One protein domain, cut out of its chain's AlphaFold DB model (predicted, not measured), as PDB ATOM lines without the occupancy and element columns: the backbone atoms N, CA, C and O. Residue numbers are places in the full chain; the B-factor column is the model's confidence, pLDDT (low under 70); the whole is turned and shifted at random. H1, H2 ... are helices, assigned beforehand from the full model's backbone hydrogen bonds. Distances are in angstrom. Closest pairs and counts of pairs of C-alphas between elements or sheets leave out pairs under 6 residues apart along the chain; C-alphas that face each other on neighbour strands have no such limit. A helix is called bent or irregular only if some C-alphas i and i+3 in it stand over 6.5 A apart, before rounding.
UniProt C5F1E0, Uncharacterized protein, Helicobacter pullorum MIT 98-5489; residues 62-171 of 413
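This is residues 62 to 171 of the 413 residues of an uncharacterized protein of Helicobacter pullorum MIT 98-5489 (UniProt C5F1E0). Three long helices make a flat triangle: H2 crosses the long H4, which runs through the middle, near its midpoint as a steep X, and H3 closes the figure, meeting the end of H2 at one corner and the start of H4 at another. The short H1 packs on the corner where H3 meets H4, and at the far end of H4 the chain turns back into H5 as an open V, whose end, residues 161 to 171, sticks out. The printed part has 110 residues with five named helices, H1 to H5 in order, and no named strand; the class is all helix. It is only just compact, close to loose, with a radius of gyration of the C-alphas of 15.3 A and spans of 48 by 38 by 16 A.

H1, residues 68 to 74, is close to but not clearly touching H2, residues 78 to 98; the closest C-alphas, of Val 72 and Trp 78, are 5.9 A apart. H2 touches H3, residues 102 to 122, as a helical hairpin at a shallow tilt of 29 degrees, opposite ways; residues 92 to 96 alone of H2 touch it, and the closest C-alphas are Val 96 and Phe 102, 5.2 A. H3 and H4, residues 124 to 149, touch as another helical hairpin at a steep tilt of 40 degrees, opposite ways, closest at the C-alphas of Gly 116 and Leu 130, 4.3 A. H4 is the hub, touching four helices. It touches H2 at a steep tilt of 58 degrees, the same way, with the C-alphas of Gly 84 and Leu 134 closest at 4.0 A. H1 only just touches H4, with 3 pairs of C-alphas within 8 A, about perpendicular at 78 degrees; the closest are Leu 71 and Ser 127, 6.4 A. H1 also only just touches H3, with 3 such pairs, closest at the C-alphas of Phe 68 and Leu 120, 6.6 A. H5, residues 153 to 169, and H4 only just touch, with 3 pairs, and only at the corner; H5 is apart from H1, H2 and H3. Each O i to N i+4 pair is within hydrogen-bond range in H1, H2 and H5, against 13 of 17 in H3 and 16 of 22 in H4.

H1 begins at C-alpha 68, (22.528, 57.956, 51.312). H2 is 28.9 A long, H3 29.8 A, H4 38.3 A and H5 24.1 A; H1 is 10.0 A. H3 and H4 are irregular, but only just: C-alphas 108 and 111 are 6.9 A apart, and C-alphas 129 and 132 are 6.7 A apart. H5 ends at C-alpha 169, (40.040, 61.668, 29.098).

The C-alphas of Ser 64 and Arg 151 are the two farthest apart, 48.6 A. The printed part has no cut, and its four links between helices are tight. The mean pLDDT of the printed part is 84.0; residues 150 to 158, 165 and 169 are under 70.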
ATOM      1  N   GLU A  62      30.420  71.090  56.237       73.44
ATOM      2  CA  GLU A  62      31.157  69.831  56.040       73.44
ATOM      3  C   GLU A  62      30.765  68.696  56.997       73.44
ATOM      4  O   GLU A  62      31.015  67.518  56.713       73.44
ATOM      5  N   THR A  63      30.197  69.050  58.144       76.06
ATOM      6  CA  THR A  63      29.759  68.135  59.204       76.06
ATOM      7  C   THR A  63      28.259  67.873  59.141       76.06
ATOM      8  O   THR A  63      27.766  66.994  59.842       76.06
ATOM      9  N   SER A  64      27.539  68.562  58.250       76.19
ATOM     10  CA  SER A  64      26.131  68.278  57.996       76.19
ATOM     11  C   SER A  64      25.948  66.859  57.455       76.19
ATOM     12  O   SER A  64      26.705  66.383  56.595       76.19
ATOM     13  N   SER A  65      24.945  66.162  57.986       73.25
ATOM     14  CA  SER A  65      24.533  64.864  57.475       73.25
ATOM     15  C   SER A  65      23.767  65.052  56.166       73.25
ATOM     16  O   SER A  65      22.950  65.963  55.995       73.25
ATOM     17  N   HIS A  66      24.052  64.187  55.200       76.62
ATOM     18  CA  HIS A  66      23.299  64.109  53.954       76.62
ATOM     19  C   HIS A  66      22.815  62.679  53.749       76.62
ATOM     20  O   HIS A  66      23.401  61.724  54.259       76.62
ATOM     21  N   GLY A  67      21.734  62.545  52.983       85.31
ATOM     22  CA  GLY A  67      21.149  61.248  52.680       85.31
ATOM     23  C   GLY A  67      22.113  60.311  51.951       85.31
ATOM     24  O   GLY A  67      23.103  60.730  51.343       85.31
ATOM     25  N   PHE A  68      21.770  59.023  51.968       89.56
ATOM     26  CA  PHE A  68      22.528  57.956  51.312       89.56
ATOM     27  C   PHE A  68      22.827  58.242  49.834       89.56
ATOM     28  O   PHE A  68      23.923  57.969  49.350       89.56
ATOM     29  N   GLU A  69      21.879  58.864  49.136       89.94
ATOM     30  CA  GLU A  69      22.028  59.251  47.735       89.94
ATOM     31  C   GLU A  69      23.236  60.179  47.516       89.94
ATOM     32  O   GLU A  69      24.030  59.970  46.601       89.94
ATOM     33  N   THR A  70      23.457  61.147  48.408       87.50
ATOM     34  CA  THR A  70      24.605  62.056  48.319       87.50
ATOM     35  C   THR A  70      25.927  61.314  48.513       87.50
ATOM     36  O   THR A  70      26.903  61.612  47.825       87.50
ATOM     37  N   LEU A  71      25.981  60.320  49.407       90.38
ATOM     38  CA  LEU A  71      27.171  59.478  49.587       90.38
ATOM     39  C   LEU A  71      27.503  58.703  48.303       90.38
ATOM     40  O   LEU A  71      28.661  58.666  47.881       90.38
ATOM     41  N   VAL A  72      26.488  58.122  47.661       91.25
ATOM     42  CA  VAL A  72      26.642  57.385  46.401       91.25
ATOM     43  C   VAL A  72      27.112  58.307  45.277       91.25
ATOM     44  O   VAL A  72      28.065  57.978  44.569       91.25
ATOM     45  N   GLN A  73      26.511  59.488  45.135       88.12
ATOM     46  CA  GLN A  73      26.909  60.467  44.119       88.12
ATOM     47  C   GLN A  73      28.356  60.933  44.310       88.12
ATOM     48  O   GLN A  73      29.138  60.934  43.361       88.12
ATOM     49  N   ARG A  74      28.758  61.233  45.552       85.44
ATOM     50  CA  ARG A  74      30.147  61.596  45.892       85.44
ATOM     51  C   ARG A  74      31.143  60.459  45.669       85.44
ATOM     52  O   ARG A  74      32.329  60.713  45.496       85.44
ATOM     53  N   SER A  75      30.656  59.223  45.636       85.88
ATOM     54  CA  SER A  75      31.437  58.025  45.330       85.88
ATOM     55  C   SER A  75      31.552  57.727  43.826       85.88
ATOM     56  O   SER A  75      32.120  56.703  43.450       85.88
ATOM     57  N   GLY A  76      31.019  58.595  42.958       81.06
ATOM     58  CA  GLY A  76      31.024  58.406  41.503       81.06
ATOM     59  C   GLY A  76      29.775  57.709  40.949       81.06
ATOM     60  O   GLY A  76      29.781  57.263  39.803       81.06
ATOM     61  N   GLY A  77      28.704  57.614  41.742       87.69
ATOM     62  CA  GLY A  77      27.403  57.087  41.330       87.69
ATOM     63  C   GLY A  77      27.176  55.612  41.670       87.69
ATOM     64  O   GLY A  77      28.078  54.890  42.101       87.69
ATOM     65  N   TRP A  78      25.938  55.154  41.457       88.50
ATOM     66  CA  TRP A  78      25.459  53.828  41.871       88.50
ATOM     67  C   TRP A  78      26.292  52.669  41.318       88.50
ATOM     68  O   TRP A  78      26.572  51.714  42.042       88.50
ATOM     69  N   LEU A  79      26.727  52.763  40.058       86.19
ATOM     70  CA  LEU A  79      27.514  51.714  39.414       86.19
ATOM     71  C   LEU A  79      28.879  51.532  40.093       86.19
ATOM     72  O   LEU A  79      29.213  50.427  40.512       86.19
ATOM     73  N   LEU A  80      29.660  52.610  40.226       88.75
ATOM     74  CA  LEU A  80      30.990  52.556  40.840       88.75
ATOM     75  C   LEU A  80      30.909  52.214  42.327       88.75
ATOM     76  O   LEU A  80      31.736  51.451  42.825       88.75
ATOM     77  N   PHE A  81      29.880  52.710  43.013       92.12
ATOM     78  CA  PHE A  81      29.623  52.377  44.405       92.12
ATOM     79  C   PHE A  81      29.363  50.878  44.595       92.12
ATOM     80  O   PHE A  81      30.034  50.235  45.400       92.12
ATOM     81  N   ALA A  82      28.438  50.293  43.824       93.94
ATOM     82  CA  ALA A  82      28.106  48.873  43.927       93.94
ATOM     83  C   ALA A  82      29.290  47.976  43.533       93.94
ATOM     84  O   ALA A  82      29.638  47.057  44.275       93.94
ATOM     85  N   LEU A  83      29.950  48.267  42.405       90.81
ATOM     86  CA  LEU A  83      31.128  47.517  41.952       90.81
ATOM     87  C   LEU A  83      32.278  47.606  42.959       90.81
ATOM     88  O   LEU A  83      32.915  46.597  43.258       90.81
ATOM     89  N   GLY A  84      32.520  48.797  43.509       92.62
ATOM     90  CA  GLY A  84      33.534  49.028  44.528       92.62
ATOM     91  C   GLY A  84      33.249  48.262  45.813       92.62
ATOM     92  O   GLY A  84      34.124  47.570  46.327       92.62
ATOM     93  N   LEU A  85      32.012  48.313  46.308       94.62
ATOM     94  CA  LEU A  85      31.635  47.638  47.546       94.62
ATOM     95  C   LEU A  85      31.692  46.110  47.402       94.62
ATOM     96  O   LEU A  85      32.296  45.435  48.235       94.62
ATOM     97  N   ILE A  86      31.126  45.563  46.320       93.62
ATOM     98  CA  ILE A  86      31.164  44.121  46.022       93.62
ATOM     99  C   ILE A  86      32.610  43.667  45.809       93.62
ATOM    100  O   ILE A  86      33.030  42.630  46.324       93.62
ATOM    101  N   GLY A  87      33.397  44.447  45.076       92.31
ATOM    102  CA  GLY A  87      34.803  44.166  44.842       92.31
ATOM    103  C   GLY A  87      35.637  44.142  46.119       92.31
ATOM    104  O   GLY A  87      36.413  43.213  46.338       92.31
ATOM    105  N   PHE A  88      35.440  45.115  47.006       93.38
ATOM    106  CA  PHE A  88      36.167  45.173  48.269       93.38
ATOM    107  C   PHE A  88      35.734  44.071  49.246       93.38
ATOM    108  O   PHE A  88      36.590  43.417  49.836       93.38
ATOM    109  N   LEU A  89      34.428  43.824  49.403       92.25
ATOM    110  CA  LEU A  89      33.916  42.845  50.367       92.25
ATOM    111  C   LEU A  89      34.024  41.404  49.847       92.25
ATOM    112  O   LEU A  89      34.660  40.562  50.480       92.25
ATOM    113  N   CYS A  90      33.433  41.107  48.688       89.69
ATOM    114  CA  CYS A  90      33.348  39.744  48.165       89.69
ATOM    115  C   CYS A  90      34.673  39.297  47.541       89.69
ATOM    116  O   CYS A  90      35.220  38.258  47.915       89.69
ATOM    117  N   PHE A  91      35.218  40.084  46.608       83.44
ATOM    118  CA  PHE A  91      36.481  39.721  45.958       83.44
ATOM    119  C   PHE A  91      37.688  39.951  46.869       83.44
ATOM    120  O   PHE A  91      38.647  39.182  46.803       83.44
ATOM    121  N   GLY A  92      37.618  40.909  47.796       85.81
ATOM    122  CA  GLY A  92      38.586  41.003  48.887       85.81
ATOM    123  C   GLY A  92      38.648  39.709  49.697       85.81
ATOM    124  O   GLY A  92      39.727  39.132  49.824       85.81
ATOM    125  N   PHE A  93      37.505  39.180  50.149       86.38
ATOM    126  CA  PHE A  93      37.454  37.894  50.857       86.38
ATOM    127  C   PHE A  93      37.974  36.726  50.002       86.38
ATOM    128  O   PHE A  93      38.769  35.918  50.479       86.38
ATOM    129  N   TYR A  94      37.618  36.676  48.716       86.06
ATOM    130  CA  TYR A  94      38.152  35.687  47.773       86.06
ATOM    131  C   TYR A  94      39.689  35.700  47.699       86.06
ATOM    132  O   TYR A  94      40.337  34.651  47.776       86.06
ATOM    133  N   PHE A  95      40.298  36.884  47.584       85.56
ATOM    134  CA  PHE A  95      41.755  37.018  47.561       85.56
ATOM    135  C   PHE A  95      42.394  36.717  48.918       85.56
ATOM    136  O   PHE A  95      43.487  36.151  48.937       85.56
ATOM    137  N   VAL A  96      41.712  36.999  50.033       87.94
ATOM    138  CA  VAL A  96      42.135  36.553  51.372       87.94
ATOM    139  C   VAL A  96      42.220  35.026  51.440       87.94
ATOM    140  O   VAL A  96      43.216  34.503  51.943       87.94
ATOM    141  N   SER A  97      41.239  34.300  50.891       85.00
ATOM    142  CA  SER A  97      41.255  32.829  50.869       85.00
ATOM    143  C   SER A  97      42.404  32.252  50.034       85.00
ATOM    144  O   SER A  97      42.921  31.189  50.363       85.00
ATOM    145  N   LYS A  98      42.833  32.940  48.967       83.50
ATOM    146  CA  LYS A  98      43.966  32.505  48.127       83.50
ATOM    147  C   LYS A  98      45.330  32.951  48.643       83.50
ATOM    148  O   LYS A  98      46.333  32.284  48.395       83.50
ATOM    149  N   ARG A  99      45.398  34.117  49.282       83.62
ATOM    150  CA  ARG A  99      46.630  34.742  49.766       83.62
ATOM    151  C   ARG A  99      46.402  35.236  51.183       83.62
ATOM    152  O   ARG A  99      45.966  36.365  51.388       83.62
ATOM    153  N   HIS A 100      46.798  34.423  52.160       76.00
ATOM    154  CA  HIS A 100      46.615  34.732  53.580       76.00
ATOM    155  C   HIS A 100      47.146  36.117  53.991       76.00
ATOM    156  O   HIS A 100      46.523  36.778  54.813       76.00
ATOM    157  N   ASN A 101      48.224  36.617  53.376       81.62
ATOM    158  CA  ASN A 101      48.776  37.942  53.690       81.62
ATOM    159  C   ASN A 101      47.891  39.118  53.235       81.62
ATOM    160  O   ASN A 101      48.061  40.233  53.723       81.62
ATOM    161  N   PHE A 102      46.941  38.899  52.322       83.75
ATOM    162  CA  PHE A 102      46.040  39.948  51.839       83.75
ATOM    163  C   PHE A 102      45.059  40.410  52.928       83.75
ATOM    164  O   PHE A 102      44.608  41.554  52.908       83.75
ATOM    165  N   ILE A 103      44.804  39.565  53.937       85.94
ATOM    166  CA  ILE A 103      43.914  39.902  55.053       85.94
ATOM    167  C   ILE A 103      44.389  41.140  55.816       85.94
ATOM    168  O   ILE A 103      43.568  41.947  56.243       85.94
ATOM    169  N   TYR A 104      45.705  41.336  55.935       85.12
ATOM    170  CA  TYR A 104      46.272  42.481  56.641       85.12
ATOM    171  C   TYR A 104      45.945  43.801  55.940       85.12
ATOM    172  O   TYR A 104      45.676  44.794  56.613       85.12
ATOM    173  N   LEU A 105      45.903  43.805  54.602       86.31
ATOM    174  CA  LEU A 105      45.510  44.979  53.826       86.31
ATOM    175  C   LEU A 105      44.020  45.285  54.008       86.31
ATOM    176  O   LEU A 105      43.662  46.431  54.263       86.31
ATOM    177  N   CYS A 106      43.155  44.269  53.934       86.06
ATOM    178  CA  CYS A 106      41.719  44.440  54.170       86.06
ATOM    179  C   CYS A 106      41.439  44.969  55.582       86.06
ATOM    180  O   CYS A 106      40.678  45.919  55.729       86.06
ATOM    181  N   ILE A 107      42.098  44.412  56.604       87.62
ATOM    182  CA  ILE A 107      41.980  44.873  57.994       87.62
ATOM    183  C   ILE A 107      42.451  46.325  58.132       87.62
ATOM    184  O   ILE A 107      41.811  47.103  58.831       87.62
ATOM    185  N   PHE A 108      43.537  46.710  57.456       88.75
ATOM    186  CA  PHE A 108      44.034  48.085  57.475       88.75
ATOM    187  C   PHE A 108      43.068  49.079  56.810       88.75
ATOM    188  O   PHE A 108      42.911  50.197  57.295       88.75
ATOM    189  N   LEU A 109      42.409  48.679  55.719       91.31
ATOM    190  CA  LEU A 109      41.480  49.537  54.974       91.31
ATOM    191  C   LEU A 109      40.069  49.581  55.578       91.31
ATOM    192  O   LEU A 109      39.330  50.536  55.348       91.31
ATOM    193  N   PHE A 110      39.689  48.580  56.371       90.69
ATOM    194  CA  PHE A 110      38.342  48.462  56.926       90.69
ATOM    195  C   PHE A 110      37.896  49.664  57.788       90.69
ATOM    196  O   PHE A 110      36.776  50.131  57.590       90.69
ATOM    197  N   PRO A 111      38.727  50.251  58.675       92.44
ATOM    198  CA  PRO A 111      38.346  51.454  59.416       92.44
ATOM    199  C   PRO A 111      37.989  52.642  58.517       92.44
ATOM    200  O   PRO A 111      37.093  53.412  58.848       92.44
ATOM    201  N   PHE A 112      38.642  52.782  57.361       93.25
ATOM    202  CA  PHE A 112      38.329  53.846  56.407       93.25
ATOM    203  C   PHE A 112      36.984  53.606  55.709       93.25
ATOM    204  O   PHE A 112      36.280  54.565  55.407       93.25
ATOM    205  N   LEU A 113      36.597  52.338  55.508       94.31
ATOM    206  CA  LEU A 113      35.281  51.975  54.975       94.31
ATOM    207  C   LEU A 113      34.204  52.387  55.977       94.31
ATOM    208  O   LEU A 113      33.230  53.034  55.602       94.31
ATOM    209  N   LEU A 114      34.425  52.068  57.256       93.81
ATOM    210  CA  LEU A 114      33.538  52.475  58.343       93.81
ATOM    211  C   LEU A 114      33.429  53.996  58.445       93.81
ATOM    212  O   LEU A 114      32.317  54.500  58.521       93.81
ATOM    213  N   LEU A 115      34.547  54.730  58.386       92.06
ATOM    214  CA  LEU A 115      34.530  56.197  58.354       92.06
ATOM    215  C   LEU A 115      33.742  56.721  57.148       92.06
ATOM    216  O   LEU A 115      32.933  57.627  57.299       92.06
ATOM    217  N   GLY A 116      33.927  56.111  55.976       93.06
ATOM    218  CA  GLY A 116      33.171  56.421  54.769       93.06
ATOM    219  C   GLY A 116      31.658  56.350  54.971       93.06
ATOM    220  O   GLY A 116      30.957  57.298  54.638       93.06
ATOM    221  N   PHE A 117      31.157  55.265  55.566       93.00
ATOM    222  CA  PHE A 117      29.735  55.122  55.904       93.00
ATOM    223  C   PHE A 117      29.300  55.991  57.085       93.00
ATOM    224  O   PHE A 117      28.163  56.460  57.111       93.00
ATOM    225  N   ALA A 118      30.204  56.274  58.024       90.94
ATOM    226  CA  ALA A 118      29.940  57.185  59.130       90.94
ATOM    227  C   ALA A 118      29.633  58.612  58.647       90.94
ATOM    228  O   ALA A 118      29.094  59.400  59.415       90.94
ATOM    229  N   SER A 119      29.888  58.950  57.375       90.81
ATOM    230  CA  SER A 119      29.478  60.236  56.803       90.81
ATOM    231  C   SER A 119      27.965  60.462  56.783       90.81
ATOM    232  O   SER A 119      27.533  61.605  56.656       90.81
ATOM    233  N   LEU A 120      27.166  59.392  56.845       89.00
ATOM    234  CA  LEU A 120      25.703  59.477  56.875       89.00
ATOM    235  C   LEU A 120      25.195  60.111  58.176       89.00
ATOM    236  O   LEU A 120      24.160  60.769  58.163       89.00
ATOM    237  N   GLU A 121      25.938  59.943  59.270       85.19
ATOM    238  CA  GLU A 121      25.568  60.446  60.596       85.19
ATOM    239  C   GLU A 121      26.499  61.574  61.064       85.19
ATOM    240  O   GLU A 121      26.027  62.595  61.544       85.19
ATOM    241  N   LEU A 122      27.817  61.426  60.879       83.75
ATOM    242  CA  LEU A 122      28.849  62.331  61.412       83.75
ATOM    243  C   LEU A 122      29.263  63.454  60.453       83.75
ATOM    244  O   LEU A 122      30.111  64.281  60.797       83.75
ATOM    245  N   GLY A 123      28.737  63.438  59.228       86.81
ATOM    246  CA  GLY A 123      28.916  64.510  58.261       86.81
ATOM    247  C   GLY A 123      29.651  64.139  56.979       86.81
ATOM    248  O   GLY A 123      30.518  63.260  56.920       86.81
ATOM    249  N   VAL A 124      29.322  64.864  55.915       87.50
ATOM    250  CA  VAL A 124      29.704  64.522  54.539       87.50
ATOM    251  C   VAL A 124      31.195  64.491  54.255       87.50
ATOM    252  O   VAL A 124      31.621  63.770  53.352       87.50
ATOM    253  N   ARG A 125      32.020  65.206  55.015       88.88
ATOM    254  CA  ARG A 125      33.482  65.183  54.843       88.88
ATOM    255  C   ARG A 125      34.096  63.790  54.983       88.88
ATOM    256  O   ARG A 125      35.092  63.500  54.326       88.88
ATOM    257  N   PHE A 126      33.486  62.901  55.773       91.69
ATOM    258  CA  PHE A 126      33.998  61.541  55.934       91.69
ATOM    259  C   PHE A 126      33.814  60.675  54.676       91.69
ATOM    260  O   PHE A 126      34.539  59.696  54.505       91.69
ATOM    261  N   SER A 127      32.946  61.076  53.734       91.62
ATOM    262  CA  SER A 127      32.773  60.379  52.446       91.62
ATOM    263  C   SER A 127      34.072  60.293  51.633       91.62
ATOM    264  O   SER A 127      34.261  59.347  50.870       91.62
ATOM    265  N   LEU A 128      35.011  61.226  51.846       91.88
ATOM    266  CA  LEU A 128      36.356  61.201  51.260       91.88
ATOM    267  C   LEU A 128      37.080  59.873  51.520       91.88
ATOM    268  O   LEU A 128      37.783  59.377  50.641       91.88
ATOM    269  N   PHE A 129      36.919  59.296  52.715       93.56
ATOM    270  CA  PHE A 129      37.599  58.055  53.090       93.56
ATOM    271  C   PHE A 129      37.076  56.843  52.312       93.56
ATOM    272  O   PHE A 129      37.798  55.857  52.169       93.56
ATOM    273  N   LEU A 130      35.860  56.925  51.764       93.25
ATOM    274  CA  LEU A 130      35.239  55.846  51.005       93.25
ATOM    275  C   LEU A 130      35.785  55.740  49.573       93.25
ATOM    276  O   LEU A 130      35.985  54.637  49.067       93.25
ATOM    277  N   ALA A 131      36.071  56.879  48.936       89.62
ATOM    278  CA  ALA A 131      36.508  56.964  47.540       89.62
ATOM    279  C   ALA A 131      37.687  56.027  47.177       89.62
ATOM    280  O   ALA A 131      37.541  55.225  46.250       89.62
ATOM    281  N   PRO A 132      38.838  56.051  47.886       89.75
ATOM    282  CA  PRO A 132      39.965  55.182  47.546       89.75
ATOM    283  C   PRO A 132      39.652  53.692  47.749       89.75
ATOM    284  O   PRO A 132      40.192  52.846  47.038       89.75
ATOM    285  N   ILE A 133      38.760  53.358  48.685       93.38
ATOM    286  CA  ILE A 133      38.372  51.973  48.974       93.38
ATOM    287  C   ILE A 133      37.482  51.432  47.871       93.38
ATOM    288  O   ILE A 133      37.694  50.314  47.417       93.38
ATOM    289  N   LEU A 134      36.516  52.228  47.411       92.75
ATOM    290  CA  LEU A 134      35.665  51.850  46.291       92.75
ATOM    291  C   LEU A 134      36.478  51.721  45.008       92.75
ATOM    292  O   LEU A 134      36.323  50.729  44.306       92.75
ATOM    293  N   ALA A 135      37.403  52.647  44.739       89.56
ATOM    294  CA  ALA A 135      38.307  52.540  43.595       89.56
ATOM    295  C   ALA A 135      39.131  51.242  43.647       89.56
ATOM    296  O   ALA A 135      39.198  50.500  42.664       89.56
ATOM    297  N   PHE A 136      39.702  50.920  44.811       89.19
ATOM    298  CA  PHE A 136      40.410  49.658  45.010       89.19
ATOM    299  C   PHE A 136      39.483  48.446  44.847       89.19
ATOM    300  O   PHE A 136      39.844  47.472  44.192       89.19
ATOM    301  N   GLY A 137      38.265  48.528  45.373       91.25
ATOM    302  CA  GLY A 137      37.230  47.520  45.211       91.25
ATOM    303  C   GLY A 137      36.883  47.265  43.748       91.25
ATOM    304  O   GLY A 137      36.882  46.116  43.326       91.25
ATOM    305  N   VAL A 138      36.700  48.307  42.935       88.25
ATOM    306  CA  VAL A 138      36.443  48.169  41.493       88.25
ATOM    307  C   VAL A 138      37.585  47.399  40.823       88.25
ATOM    308  O   VAL A 138      37.336  46.469  40.055       88.25
ATOM    309  N   VAL A 139      38.839  47.713  41.160       85.88
ATOM    310  CA  VAL A 139      40.000  46.962  40.656       85.88
ATOM    311  C   VAL A 139      39.944  45.493  41.087       85.88
ATOM    312  O   VAL A 139      40.155  44.612  40.254       85.88
ATOM    313  N   LEU A 140      39.626  45.206  42.354       88.06
ATOM    314  CA  LEU A 140      39.492  43.833  42.856       88.06
ATOM    315  C   LEU A 140      38.349  43.068  42.188       88.06
ATOM    316  O   LEU A 140      38.503  41.879  41.919       88.06
ATOM    317  N   PHE A 141      37.237  43.737  41.895       87.94
ATOM    318  CA  PHE A 141      36.100  43.158  41.192       87.94
ATOM    319  C   PHE A 141      36.520  42.647  39.812       87.94
ATOM    320  O   PHE A 141      36.365  41.462  39.509       87.94
ATOM    321  N   PHE A 142      37.137  43.509  38.998       82.81
ATOM    322  CA  PHE A 142      37.613  43.113  37.674       82.81
ATOM    323  C   PHE A 142      38.746  42.088  37.757       82.81
ATOM    324  O   PHE A 142      38.708  41.081  37.054       82.81
ATOM    325  N   ALA A 143      39.725  42.275  38.647       81.44
ATOM    326  CA  ALA A 143      40.813  41.314  38.827       81.44
ATOM    327  C   ALA A 143      40.297  39.923  39.231       81.44
ATOM    328  O   ALA A 143      40.786  38.912  38.729       81.44
ATOM    329  N   GLY A 144      39.294  39.868  40.107       82.88
ATOM    330  CA  GLY A 144      38.661  38.633  40.549       82.88
ATOM    331  C   GLY A 144      37.905  37.920  39.430       82.88
ATOM    332  O   GLY A 144      38.110  36.723  39.230       82.88
ATOM    333  N   ILE A 145      37.104  38.649  38.645       81.69
ATOM    334  CA  ILE A 145      36.431  38.094  37.458       81.69
ATOM    335  C   ILE A 145      37.456  37.525  36.475       81.69
ATOM    336  O   ILE A 145      37.301  36.406  35.984       81.69
ATOM    337  N   LEU A 146      38.536  38.258  36.209       77.19
ATOM    338  CA  LEU A 146      39.535  37.816  35.244       77.19
ATOM    339  C   LEU A 146      40.361  36.620  35.729       77.19
ATOM    340  O   LEU A 146      40.706  35.755  34.921       77.19
ATOM    341  N   ASP A 147      40.647  36.526  37.029       77.00
ATOM    342  CA  ASP A 147      41.303  35.355  37.622       77.00
ATOM    343  C   ASP A 147      40.402  34.106  37.599       77.00
ATOM    344  O   ASP A 147      40.907  32.989  37.486       77.00
ATOM    345  N   ILE A 148      39.076  34.272  37.639       78.94
ATOM    346  CA  ILE A 148      38.121  33.176  37.403       78.94
ATOM    347  C   ILE A 148      38.130  32.777  35.922       78.94
ATOM    348  O   ILE A 148      38.176  31.593  35.595       78.94
ATOM    349  N   MET A 149      38.132  33.756  35.018       75.50
ATOM    350  CA  MET A 149      38.011  33.511  33.581       75.50
ATOM    351  C   MET A 149      39.304  33.044  32.897       75.50
ATOM    352  O   MET A 149      39.186  32.631  31.748       75.50
ATOM    353  N   ARG A 150      40.480  33.108  33.564       67.94
ATOM    354  CA  ARG A 150      41.893  32.728  33.228       67.94
ATOM    355  C   ARG A 150      42.384  32.796  31.770       67.94
ATOM    356  O   ARG A 150      43.507  33.224  31.526       67.94
ATOM    357  N   ARG A 151      41.579  32.380  30.803       60.66
ATOM    358  CA  ARG A 151      41.820  32.294  29.360       60.66
ATOM    359  C   ARG A 151      41.999  33.652  28.660       60.66
ATOM    360  O   ARG A 151      42.617  33.678  27.604       60.66
ATOM    361  N   PHE A 152      41.521  34.763  29.239       61.81
ATOM    362  CA  PHE A 152      41.506  36.096  28.593       61.81
ATOM    363  C   PHE A 152      42.141  37.237  29.413       61.81
ATOM    364  O   PHE A 152      41.990  38.409  29.069       61.81
ATOM    365  N   LEU A 153      42.875  36.917  30.486       67.44
ATOM    366  CA  LEU A 153      43.379  37.891  31.466       67.44
ATOM    367  C   LEU A 153      44.212  39.025  30.831       67.44
ATOM    368  O   LEU A 153      43.955  40.195  31.100       67.44
ATOM    369  N   LYS A 154      45.165  38.703  29.942       66.38
ATOM    370  CA  LYS A 154      46.041  39.709  29.304       66.38
ATOM    371  C   LYS A 154      45.269  40.663  28.389       66.38
ATOM    372  O   LYS A 154      45.400  41.874  28.529       66.38
ATOM    373  N   THR A 155      44.446  40.129  27.487       66.94
ATOM    374  CA  THR A 155      43.673  40.941  26.534       66.94
ATOM    375  C   THR A 155      42.645  41.806  27.259       66.94
ATOM    376  O   THR A 155      42.507  42.985  26.954       66.94
ATOM    377  N   SER A 156      41.980  41.262  28.282       67.25
ATOM    378  CA  SER A 156      40.987  42.018  29.042       67.25
ATOM    379  C   SER A 156      41.593  43.114  29.916       67.25
ATOM    380  O   SER A 156      40.957  44.151  30.075       67.25
ATOM    381  N   MET A 157      42.799  42.930  30.469       69.50
ATOM    382  CA  MET A 157      43.481  43.994  31.217       69.50
ATOM    383  C   MET A 157      43.861  45.171  30.312       69.50
ATOM    384  O   MET A 157      43.724  46.316  30.729       69.50
ATOM    385  N   VAL A 158      44.290  44.904  29.075       69.75
ATOM    386  CA  VAL A 158      44.619  45.955  28.095       69.75
ATOM    387  C   VAL A 158      43.364  46.712  27.657       69.75
ATOM    388  O   VAL A 158      43.375  47.940  27.633       69.75
ATOM    389  N   VAL A 159      42.262  46.004  27.386       76.81
ATOM    390  CA  VAL A 159      40.972  46.633  27.042       76.81
ATOM    391  C   VAL A 159      40.428  47.457  28.211       76.81
ATOM    392  O   VAL A 159      39.994  48.588  28.010       76.81
ATOM    393  N   PHE A 160      40.506  46.937  29.440       73.88
ATOM    394  CA  PHE A 160      40.086  47.660  30.641       73.88
ATOM    395  C   PHE A 160      40.929  48.919  30.878       73.88
ATOM    396  O   PHE A 160      40.375  49.990  31.104       73.88
ATOM    397  N   ALA A 161      42.258  48.822  30.764       72.75
ATOM    398  CA  ALA A 161      43.147  49.977  30.881       72.75
ATOM    399  C   ALA A 161      42.866  51.034  29.800       72.75
ATOM    400  O   ALA A 161      42.837  52.223  30.106       72.75
ATOM    401  N   GLY A 162      42.597  50.608  28.560       75.44
ATOM    402  CA  GLY A 162      42.198  51.498  27.469       75.44
ATOM    403  C   GLY A 162      40.866  52.199  27.735       75.44
ATOM    404  O   GLY A 162      40.763  53.408  27.551       75.44
ATOM    405  N   TYR A 163      39.866  51.473  28.240       81.25
ATOM    406  CA  TYR A 163      38.579  52.056  28.621       81.25
ATOM    407  C   TYR A 163      38.718  53.063  29.767       81.25
ATOM    408  O   TYR A 163      38.169  54.155  29.683       81.25
ATOM    409  N   VAL A 164      39.490  52.738  30.810       77.81
ATOM    410  CA  VAL A 164      39.760  53.665  31.922       77.81
ATOM    411  C   VAL A 164      40.480  54.919  31.424       77.81
ATOM    412  O   VAL A 164      40.107  56.019  31.816       77.81
ATOM    413  N   ALA A 165      41.466  54.780  30.534       69.50
ATOM    414  CA  ALA A 165      42.165  55.922  29.947       69.50
ATOM    415  C   ALA A 165      41.223  56.828  29.134       69.50
ATOM    416  O   ALA A 165      41.284  58.047  29.272       69.50
ATOM    417  N   LEU A 166      40.321  56.244  28.338       72.81
ATOM    418  CA  LEU A 166      39.310  56.993  27.585       72.81
ATOM    419  C   LEU A 166      38.286  57.658  28.507       72.81
ATOM    420  O   LEU A 166      37.986  58.833  28.330       72.81
ATOM    421  N   PHE A 167      37.802  56.943  29.523       77.69
ATOM    422  CA  PHE A 167      36.877  57.485  30.512       77.69
ATOM    423  C   PHE A 167      37.484  58.690  31.240       77.69
ATOM    424  O   PHE A 167      36.856  59.745  31.295       77.69
ATOM    425  N   LEU A 168      38.730  58.575  31.718       73.31
ATOM    426  CA  LEU A 168      39.457  59.681  32.348       73.31
ATOM    427  C   LEU A 168      39.651  60.868  31.393       73.31
ATOM    428  O   LEU A 168      39.528  62.008  31.827       73.31
ATOM    429  N   ALA A 169      39.911  60.615  30.107       68.50
ATOM    430  CA  ALA A 169      40.040  61.668  29.098       68.50
ATOM    431  C   ALA A 169      38.718  62.411  28.824       68.50
ATOM    432  O   ALA A 169      38.747  63.557  28.384       68.50
ATOM    433  N   THR A 170      37.573  61.777  29.093       71.44
ATOM    434  CA  THR A 170      36.235  62.375  28.935       71.44
ATOM    435  C   THR A 170      35.679  63.022  30.205       71.44
ATOM    436  O   THR A 170      34.583  63.575  30.169       71.44
ATOM    437  N   LEU A 171      36.393  62.957  31.335       75.06
ATOM    438  CA  LEU A 171      35.940  63.596  32.569       75.06
ATOM    439  C   LEU A 171      36.086  65.117  32.464       75.06
ATOM    440  O   LEU A 171      37.171  65.670  32.634       75.06
TER     441      LEU A 171